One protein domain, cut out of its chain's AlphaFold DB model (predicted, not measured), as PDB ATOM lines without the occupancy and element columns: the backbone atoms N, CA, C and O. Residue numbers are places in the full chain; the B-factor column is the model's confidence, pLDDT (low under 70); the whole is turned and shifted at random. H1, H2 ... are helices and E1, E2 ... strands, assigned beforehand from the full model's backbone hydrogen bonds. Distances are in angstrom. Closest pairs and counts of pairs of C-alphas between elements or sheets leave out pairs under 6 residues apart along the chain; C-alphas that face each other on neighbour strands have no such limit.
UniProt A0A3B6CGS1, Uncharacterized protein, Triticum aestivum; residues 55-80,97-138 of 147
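Overview. This is residues 55 to 80 and 97 to 138 of the 147 residues of an uncharacterized protein of Triticum aestivum (UniProt A0A3B6CGS1). The chain is wound in stacked turns, a short solenoid in which E1, E3 and E5 run much the same way along one side and H1 and H2 run back along the other, with E2 and E4 at one end of the turns. The stack has a gap between the turn of E1, E2 and H1 and that of E3, E4 and H2, where residues 81 to 96 are not printed. The printed part has 68 residues with two named helices and five named strands, in the order E1 E2 H1 E3 E4 H2 E5; E3 and E5 make a parallel sheet of two. The class is mixed, helices and strands, with 29 residues, under half, in named elements. The whole is compact, with a radius of gyration of the C-alphas of 11.8 A, and rounded, spanning 27 by 25 by 21 A.

Arrangement. E1, residues 56 to 58, and E2, residues 63 to 66, are apart and pair with no named strand. H1, residues 70 to 74, is apart from E1. E3, residues 103 to 105, is apart from E1 and from E4, residues 110 to 112, which pairs with no named strand. H2, residues 117 to 124, is apart from H1 and E3. E5, residues 130 to 132, is the parallel neighbour of E3, at 7 degrees between their directions. C-alphas 104 and 131 face each other at 5.0 A, and N 104 and O 130 are within hydrogen-bond range at 2.9 A, as are N 132 and O 104 at 2.9 A. O i to N i+4 pairs are within range in 0 of 1 in H1, beside 2 of 2 O i to N i+3 pairs, and in 2 of 4 in H2.

Along the chain. E1 begins at C-alpha 56 (32.984, 31.425, -25.002) and is 6.3 A long, E2 10.2 A and H1 8.0 A. E3 measures 6.5 A, E4 6.8 A and H2 11.9 A. E5, 6.5 A, ends at C-alpha 132 (39.615, 33.289, -10.752).

Size, cuts and confidence. The two C-alphas farthest apart, those of Lys 63 and Thr 126, are 31.2 A apart. The C-alphas of residues 80 and 97 are 13.8 A apart across the cut. Of the links that are printed whole, each is tight. Mean pLDDT of the printed part is 97.8, and no printed residue is under 70.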
ATOM      1  N   GLN A  55      34.417  31.490 -28.956       98.88
ATOM      2  CA  GLN A  55      34.655  32.724 -28.209       98.88
ATOM      3  C   GLN A  55      34.369  32.532 -26.719       98.88
ATOM      4  O   GLN A  55      35.055  33.098 -25.870       98.88
ATOM      5  N   SER A  56      33.362  31.724 -26.383       98.88
ATOM      6  CA  SER A  56      32.984  31.425 -25.002       98.88
ATOM      7  C   SER A  56      32.859  29.928 -24.783       98.88
ATOM      8  O   SER A  56      32.021  29.268 -25.398       98.88
ATOM      9  N   LEU A  57      33.673  29.416 -23.864       98.81
ATOM     10  CA  LEU A  57      33.665  28.024 -23.440       98.81
ATOM     11  C   LEU A  57      33.299  27.953 -21.953       98.81
ATOM     12  O   LEU A  57      34.099  28.326 -21.095       98.81
ATOM     13  N   VAL A  58      32.081  27.496 -21.654       98.88
ATOM     14  CA  VAL A  58      31.516  27.458 -20.296       98.88
ATOM     15  C   VAL A  58      31.172  26.019 -19.922       98.88
ATOM     16  O   VAL A  58      30.159  25.471 -20.343       98.88
ATOM     17  N   MET A  59      32.021  25.383 -19.121       98.62
ATOM     18  CA  MET A  59      31.879  23.975 -18.717       98.62
ATOM     19  C   MET A  59      31.936  23.783 -17.195       98.62
ATOM     20  O   MET A  59      32.042  22.655 -16.711       98.62
ATOM     21  N   GLY A  60      31.863  24.880 -16.436       98.69
ATOM     22  CA  GLY A  60      31.948  24.854 -14.981       98.69
ATOM     23  C   GLY A  60      30.816  24.088 -14.289       98.69
ATOM     24  O   GLY A  60      29.753  23.876 -14.871       98.69
ATOM     25  N   VAL A  61      31.035  23.687 -13.037       98.81
ATOM     26  CA  VAL A  61      30.081  22.917 -12.216       98.81
ATOM     27  C   VAL A  61      29.689  21.604 -12.909       98.81
ATOM     28  O   VAL A  61      28.547  21.396 -13.320       98.81
ATOM     29  N   ASN A  62      30.682  20.734 -13.089       98.88
ATOM     30  CA  ASN A  62      30.552  19.403 -13.684       98.88
ATOM     31  C   ASN A  62      31.545  18.433 -13.008       98.88
ATOM     32  O   ASN A  62      32.090  18.703 -11.939       98.88
ATOM     33  N   LYS A  63      31.764  17.262 -13.611       98.75
ATOM     34  CA  LYS A  63      32.740  16.248 -13.192       98.75
ATOM     35  C   LYS A  63      33.827  16.032 -14.253       98.75
ATOM     36  O   LYS A  63      34.352  14.923 -14.371       98.75
ATOM     37  N   PHE A  64      34.147  17.054 -15.054       98.81
ATOM     38  CA  PHE A  64      35.261  16.962 -15.997       98.81
ATOM     39  C   PHE A  64      36.578  16.788 -15.237       98.81
ATOM     40  O   PHE A  64      36.763  17.360 -14.164       98.81
ATOM     41  N   HIS A  65      37.488  15.990 -15.783       98.75
ATOM     42  CA  HIS A  65      38.795  15.710 -15.193       98.75
ATOM     43  C   HIS A  65      39.894  15.736 -16.261       98.75
ATOM     44  O   HIS A  65      39.650  16.092 -17.415       98.75
ATOM     45  N   GLY A  66      41.117  15.369 -15.874       98.62
ATOM     46  CA  GLY A  66      42.282  15.427 -16.750       98.62
ATOM     47  C   GLY A  66      42.950  16.801 -16.738       98.62
ATOM     48  O   GLY A  66      42.699  17.638 -15.866       98.62
ATOM     49  N   GLN A  67      43.838  17.022 -17.704       98.62
ATOM     50  CA  GLN A  67      44.534  18.296 -17.872       98.62
ATOM     51  C   GLN A  67      43.714  19.257 -18.731       98.62
ATOM     52  O   GLN A  67      43.021  18.839 -19.658       98.62
ATOM     53  N   ILE A  68      43.835  20.558 -18.464       98.69
ATOM     54  CA  ILE A  68      43.278  21.577 -19.355       98.69
ATOM     55  C   ILE A  68      44.070  21.543 -20.676       98.69
ATOM     56  O   ILE A  68      45.297  21.678 -20.638       98.69
ATOM     57  N   PRO A  69      43.415  21.381 -21.841       98.12
ATOM     58  CA  PRO A  69      44.104  21.309 -23.125       98.12
ATOM     59  C   PRO A  69      44.920  22.562 -23.434       98.12
ATOM     60  O   PRO A  69      44.384  23.669 -23.495       98.12
ATOM     61  N   THR A  70      46.207  22.384 -23.731       97.94
ATOM     62  CA  THR A  70      47.081  23.483 -24.166       97.94
ATOM     63  C   THR A  70      46.653  24.064 -25.509       97.94
ATOM     64  O   THR A  70      46.910  25.233 -25.756       97.94
ATOM     65  N   SER A  71      45.946  23.305 -26.356       97.94
ATOM     66  CA  SER A  71      45.444  23.806 -27.644       97.94
ATOM     67  C   SER A  71      44.490  24.994 -27.514       97.94
ATOM     68  O   SER A  71      44.369  25.751 -28.472       97.94
ATOM     69  N   LEU A  72      43.866  25.205 -26.346       97.94
ATOM     70  CA  LEU A  72      43.040  26.388 -26.084       97.94
ATOM     71  C   LEU A  72      43.825  27.697 -26.251       97.94
ATOM     72  O   LEU A  72      43.233  28.705 -26.616       97.94
ATOM     73  N   SER A  73      45.146  27.695 -26.047       96.25
ATOM     74  CA  SER A  73      45.985  28.882 -26.258       96.25
ATOM     75  C   SER A  73      46.125  29.275 -27.737       96.25
ATOM     76  O   SER A  73      46.505  30.407 -28.039       96.25
ATOM     77  N   ASN A  74      45.778  28.380 -28.668       94.38
ATOM     78  CA  ASN A  74      45.795  28.654 -30.106       94.38
ATOM     79  C   ASN A  74      44.482  29.268 -30.612       94.38
ATOM     80  O   ASN A  74      44.416  29.703 -31.762       94.38
ATOM     81  N   THR A  75      43.432  29.305 -29.790       96.06
ATOM     82  CA  THR A  75      42.115  29.786 -30.210       96.06
ATOM     83  C   THR A  75      41.965  31.272 -29.914       96.06
ATOM     84  O   THR A  75      41.332  31.680 -28.946       96.06
ATOM     85  N   THR A  76      42.558  32.101 -30.772       96.44
ATOM     86  CA  THR A  76      42.688  33.562 -30.596       96.44
ATOM     87  C   THR A  76      41.360  34.333 -30.517       96.44
ATOM     88  O   THR A  76      41.346  35.496 -30.109       96.44
ATOM     89  N   ASN A  77      40.244  33.684 -30.864       97.81
ATOM     90  CA  ASN A  77      38.889  34.218 -30.726       97.81
ATOM     91  C   ASN A  77      38.332  34.115 -29.294       97.81
ATOM     92  O   ASN A  77      37.300  34.719 -29.013       97.81
ATOM     93  N   LEU A  78      38.983  33.368 -28.392       98.62
ATOM     94  CA  LEU A  78      38.510  33.178 -27.021       98.62
ATOM     95  C   LEU A  78      38.471  34.494 -26.237       98.62
ATOM     96  O   LEU A  78      39.470  35.196 -26.098       98.62
ATOM     97  N   ILE A  79      37.296  34.758 -25.674       98.81
ATOM     98  CA  ILE A  79      36.977  35.885 -24.793       98.81
ATOM     99  C   ILE A  79      36.733  35.382 -23.369       98.81
ATOM    100  O   ILE A  79      37.157  36.007 -22.396       98.81
ATOM    101  N   LYS A  80      36.055  34.236 -23.233       98.88
ATOM    102  CA  LYS A  80      35.693  33.652 -21.941       98.88
ATOM    103  C   LYS A  80      36.045  32.170 -21.885       98.88
ATOM    104  O   LYS A  80      35.567  31.379 -22.697       98.88
ATOM    105  N   THR A  97      48.783  34.079 -25.201       97.38
ATOM    106  CA  THR A  97      48.600  34.205 -26.654       97.38
ATOM    107  C   THR A  97      47.169  34.575 -27.053       97.38
ATOM    108  O   THR A  97      46.899  34.712 -28.243       97.38
ATOM    109  N   LEU A  98      46.249  34.723 -26.091       98.12
ATOM    110  CA  LEU A  98      44.845  35.050 -26.328       98.12
ATOM    111  C   LEU A  98      44.617  36.568 -26.204       98.12
ATOM    112  O   LEU A  98      44.480  37.074 -25.088       98.12
ATOM    113  N   PRO A  99      44.558  37.318 -27.323       97.00
ATOM    114  CA  PRO A  99      44.522  38.782 -27.290       97.00
ATOM    115  C   PRO A  99      43.182  39.347 -26.799       97.00
ATOM    116  O   PRO A  99      43.124  40.497 -26.372       97.00
ATOM    117  N   ASN A 100      42.111  38.549 -26.872       98.06
ATOM    118  CA  ASN A 100      40.742  38.950 -26.539       98.06
ATOM    119  C   ASN A 100      40.239  38.373 -25.213       98.06
ATOM    120  O   ASN A 100      39.073  38.568 -24.871       98.06
ATOM    121  N   LEU A 101      41.092  37.654 -24.477       98.69
ATOM    122  CA  LEU A 101      40.686  36.994 -23.245       98.69
ATOM    123  C   LEU A 101      40.321  38.040 -22.189       98.69
ATOM    124  O   LEU A 101      41.175  38.791 -21.730       98.69
ATOM    125  N   LEU A 102      39.050  38.042 -21.799       98.69
ATOM    126  CA  LEU A 102      38.464  38.973 -20.841       98.69
ATOM    127  C   LEU A 102      38.227  38.291 -19.489       98.69
ATOM    128  O   LEU A 102      38.467  38.868 -18.430       98.69
ATOM    129  N   HIS A 103      37.770  37.036 -19.518       98.81
ATOM    130  CA  HIS A 103      37.412  36.273 -18.327       98.81
ATOM    131  C   HIS A 103      38.048  34.879 -18.346       98.81
ATOM    132  O   HIS A 103      37.748  34.062 -19.221       98.81
ATOM    133  N   LEU A 104      38.856  34.584 -17.328       98.81
ATOM    134  CA  LEU A 104      39.441  33.271 -17.084       98.81
ATOM    135  C   LEU A 104      39.047  32.777 -15.691       98.81
ATOM    136  O   LEU A 104      39.511  33.301 -14.677       98.81
ATOM    137  N   ASN A 105      38.198  31.754 -15.640       98.88
ATOM    138  CA  ASN A 105      37.785  31.121 -14.395       98.88
ATOM    139  C   ASN A 105      38.194  29.648 -14.364       98.88
ATOM    140  O   ASN A 105      37.627  28.818 -15.075       98.88
ATOM    141  N   LEU A 106      39.180  29.345 -13.523       98.75
ATOM    142  CA  LEU A 106      39.739  28.011 -13.302       98.75
ATOM    143  C   LEU A 106      39.635  27.595 -11.825       98.75
ATOM    144  O   LEU A 106      40.377  26.722 -11.376       98.75
ATOM    145  N   GLY A 107      38.789  28.272 -11.042       98.62
ATOM    146  CA  GLY A 107      38.664  28.031  -9.607       98.62
ATOM    147  C   GLY A 107      38.082  26.657  -9.273       98.62
ATOM    148  O   GLY A 107      37.463  26.009 -10.113       98.62
ATOM    149  N   GLU A 108      38.241  26.224  -8.025       98.69
ATOM    150  CA  GLU A 108      37.626  24.996  -7.498       98.69
ATOM    151  C   GLU A 108      37.989  23.765  -8.347       98.69
ATOM    152  O   GLU A 108      37.154  23.146  -9.008       98.69
ATOM    153  N   SER A 109      39.285  23.457  -8.391       98.44
ATOM    154  CA  SER A 109      39.875  22.328  -9.121       98.44
ATOM    155  C   SER A 109      41.171  21.879  -8.423       98.44
ATOM    156  O   SER A 109      41.488  22.309  -7.316       98.44
ATOM    157  N   TYR A 110      41.942  20.983  -9.038       98.62
ATOM    158  CA  TYR A 110      43.206  20.459  -8.505       98.62
ATOM    159  C   TYR A 110      44.418  20.956  -9.309       98.62
ATOM    160  O   TYR A 110      45.397  20.226  -9.509       98.62
ATOM    161  N   LEU A 111      44.360  22.196  -9.804       98.75
ATOM    162  CA  LEU A 111      45.405  22.772 -10.650       98.75
ATOM    163  C   LEU A 111      46.623  23.208  -9.834       98.75
ATOM    164  O   LEU A 111      46.508  23.671  -8.697       98.75
ATOM    165  N   ARG A 112      47.800  23.079 -10.449       98.44
ATOM    166  CA  ARG A 112      49.107  23.470  -9.912       98.44
ATOM    167  C   ARG A 112      49.687  24.622 -10.725       98.44
ATOM    168  O   ARG A 112      49.489  24.696 -11.935       98.44
ATOM    169  N   ALA A 113      50.465  25.474 -10.065       96.88
ATOM    170  CA  ALA A 113      51.097  26.621 -10.713       96.88
ATOM    171  C   ALA A 113      52.288  26.241 -11.609       96.88
ATOM    172  O   ALA A 113      52.603  26.969 -12.545       96.88
ATOM    173  N   GLY A 114      52.960  25.118 -11.324       95.69
ATOM    174  CA  GLY A 114      54.256  24.822 -11.934       95.69
ATOM    175  C   GLY A 114      55.300  25.834 -11.460       95.69
ATOM    176  O   GLY A 114      55.525  25.966 -10.263       95.69
ATOM    177  N   ASP A 115      55.901  26.553 -12.400       94.62
ATOM    178  CA  ASP A 115      56.864  27.640 -12.185       94.62
ATOM    179  C   ASP A 115      56.221  29.040 -12.257       94.62
ATOM    180  O   ASP A 115      56.924  30.039 -12.389       94.62
ATOM    181  N   TRP A 116      54.884  29.119 -12.222       96.31
ATOM    182  CA  TRP A 116      54.108  30.352 -12.402       96.31
ATOM    183  C   TRP A 116      54.265  31.041 -13.769       96.31
ATOM    184  O   TRP A 116      53.742  32.144 -13.967       96.31
ATOM    185  N   SER A 117      54.896  30.393 -14.755       95.56
ATOM    186  CA  SER A 117      55.010  30.919 -16.125       95.56
ATOM    187  C   SER A 117      53.649  31.224 -16.752       95.56
ATOM    188  O   SER A 117      53.512  32.228 -17.451       95.56
ATOM    189  N   PHE A 118      52.616  30.430 -16.439       96.88
ATOM    190  CA  PHE A 118      51.256  30.677 -16.918       96.88
ATOM    191  C   PHE A 118      50.740  32.052 -16.472       96.88
ATOM    192  O   PHE A 118      50.169  32.775 -17.286       96.88
ATOM    193  N   LEU A 119      50.981  32.442 -15.216       96.88
ATOM    194  CA  LEU A 119      50.510  33.708 -14.661       96.88
ATOM    195  C   LEU A 119      51.287  34.880 -15.260       96.88
ATOM    196  O   LEU A 119      50.682  35.865 -15.667       96.88
ATOM    197  N   THR A 120      52.605  34.728 -15.426       96.31
ATOM    198  CA  THR A 120      53.425  35.701 -16.164       96.31
ATOM    199  C   THR A 120      52.937  35.865 -17.603       96.31
ATOM    200  O   THR A 120      52.862  36.986 -18.097       96.31
ATOM    201  N   SER A 121      52.528  34.783 -18.272       97.12
ATOM    202  CA  SER A 121      51.994  34.862 -19.637       97.12
ATOM    203  C   SER A 121      50.719  35.706 -19.726       97.12
ATOM    204  O   SER A 121      50.522  36.392 -20.725       97.12
ATOM    205  N   LEU A 122      49.884  35.722 -18.680       97.00
ATOM    206  CA  LEU A 122      48.634  36.490 -18.664       97.00
ATOM    207  C   LEU A 122      48.858  38.006 -18.699       97.00
ATOM    208  O   LEU A 122      47.936  38.731 -19.052       97.00
ATOM    209  N   THR A 123      50.072  38.494 -18.426       95.44
ATOM    210  CA  THR A 123      50.414  39.920 -18.601       95.44
ATOM    211  C   THR A 123      50.314  40.379 -20.061       95.44
ATOM    212  O   THR A 123      50.100  41.560 -20.325       95.44
ATOM    213  N   ASN A 124      50.384  39.443 -21.017       96.50
ATOM    214  CA  ASN A 124      50.148  39.709 -22.436       96.50
ATOM    215  C   ASN A 124      48.650  39.813 -22.789       96.50
ATOM    216  O   ASN A 124      48.308  40.336 -23.849       96.50
ATOM    217  N   CYS A 125      47.749  39.331 -21.926       96.81
ATOM    218  CA  CYS A 125      46.302  39.441 -22.109       96.81
ATOM    219  C   CYS A 125      45.819  40.805 -21.599       96.81
ATOM    220  O   CYS A 125      45.224  40.911 -20.531       96.81
ATOM    221  N   THR A 126      46.063  41.864 -22.370       95.56
ATOM    222  CA  THR A 126      45.783  43.254 -21.959       95.56
ATOM    223  C   THR A 126      44.300  43.577 -21.739       95.56
ATOM    224  O   THR A 126      43.991  44.617 -21.166       95.56
ATOM    225  N   GLN A 127      43.390  42.700 -22.174       97.62
ATOM    226  CA  GLN A 127      41.942  42.812 -21.960       97.62
ATOM    227  C   GLN A 127      41.435  41.988 -20.764       97.62
ATOM    228  O   GLN A 127      40.238  41.994 -20.495       97.62
ATOM    229  N   LEU A 128      42.303  41.260 -20.053       98.06
ATOM    230  CA  LEU A 128      41.880  40.375 -18.971       98.06
ATOM    231  C   LEU A 128      41.346  41.185 -17.780       98.06
ATOM    232  O   LEU A 128      42.095  41.873 -17.094       98.06
ATOM    233  N   GLU A 129      40.050  41.053 -17.507       97.94
ATOM    234  CA  GLU A 129      39.361  41.757 -16.419       97.94
ATOM    235  C   GLU A 129      39.141  40.870 -15.194       97.94
ATOM    236  O   GLU A 129      39.127  41.350 -14.061       97.94
ATOM    237  N   LYS A 130      38.911  39.568 -15.409       98.50
ATOM    238  CA  LYS A 130      38.564  38.635 -14.331       98.50
ATOM    239  C   LYS A 130      39.406  37.381 -14.407       98.50
ATOM    240  O   LYS A 130      39.312  36.620 -15.371       98.50
ATOM    241  N   LEU A 131      40.165  37.150 -13.344       98.12
ATOM    242  CA  LEU A 131      40.965  35.955 -13.138       98.12
ATOM    243  C   LEU A 131      40.550  35.293 -11.824       98.12
ATOM    244  O   LEU A 131      40.760  35.848 -10.748       98.12
ATOM    245  N   PHE A 132      39.987  34.092 -11.914       98.69
ATOM    246  CA  PHE A 132      39.615  33.289 -10.752       98.69
ATOM    247  C   PHE A 132      40.467  32.021 -10.708       98.69
ATOM    248  O   PHE A 132      40.395  31.169 -11.596       98.69
ATOM    249  N   LEU A 133      41.284  31.917  -9.660       98.31
ATOM    250  CA  LEU A 133      42.192  30.795  -9.392       98.31
ATOM    251  C   LEU A 133      41.961  30.174  -8.001       98.31
ATOM    252  O   LEU A 133      42.722  29.305  -7.576       98.31
ATOM    253  N   ASN A 134      40.931  30.631  -7.279       98.50
ATOM    254  CA  ASN A 134      40.605  30.212  -5.915       98.50
ATOM    255  C   ASN A 134      40.394  28.696  -5.807       98.50
ATOM    256  O   ASN A 134      40.000  28.053  -6.773       98.50
ATOM    257  N   ALA A 135      40.603  28.132  -4.614       98.44
ATOM    258  CA  ALA A 135      40.351  26.714  -4.334       98.44
ATOM    259  C   ALA A 135      41.028  25.753  -5.340       98.44
ATOM    260  O   ALA A 135      40.414  24.816  -5.839       98.44
ATOM    261  N   ASN A 136      42.305  26.010  -5.623       98.62
ATOM    262  CA  ASN A 136      43.219  25.104  -6.319       98.62
ATOM    263  C   ASN A 136      44.370  24.699  -5.386       98.62
ATOM    264  O   ASN A 136      44.448  25.147  -4.244       98.62
ATOM    265  N   ILE A 137      45.303  23.887  -5.884       97.94
ATOM    266  CA  ILE A 137      46.520  23.479  -5.166       97.94
ATOM    267  C   ILE A 137      47.759  24.226  -5.691       97.94
ATOM    268  O   ILE A 137      48.820  23.636  -5.901       97.94
ATOM    269  N   LEU A 138      47.619  25.532  -5.937       97.31
ATOM    270  CA  LEU A 138      48.719  26.401  -6.364       97.31
ATOM    271  C   LEU A 138      49.720  26.565  -5.207       97.31
ATOM    272  O   LEU A 138      49.334  26.914  -4.096       97.31
TER     273      LEU A 138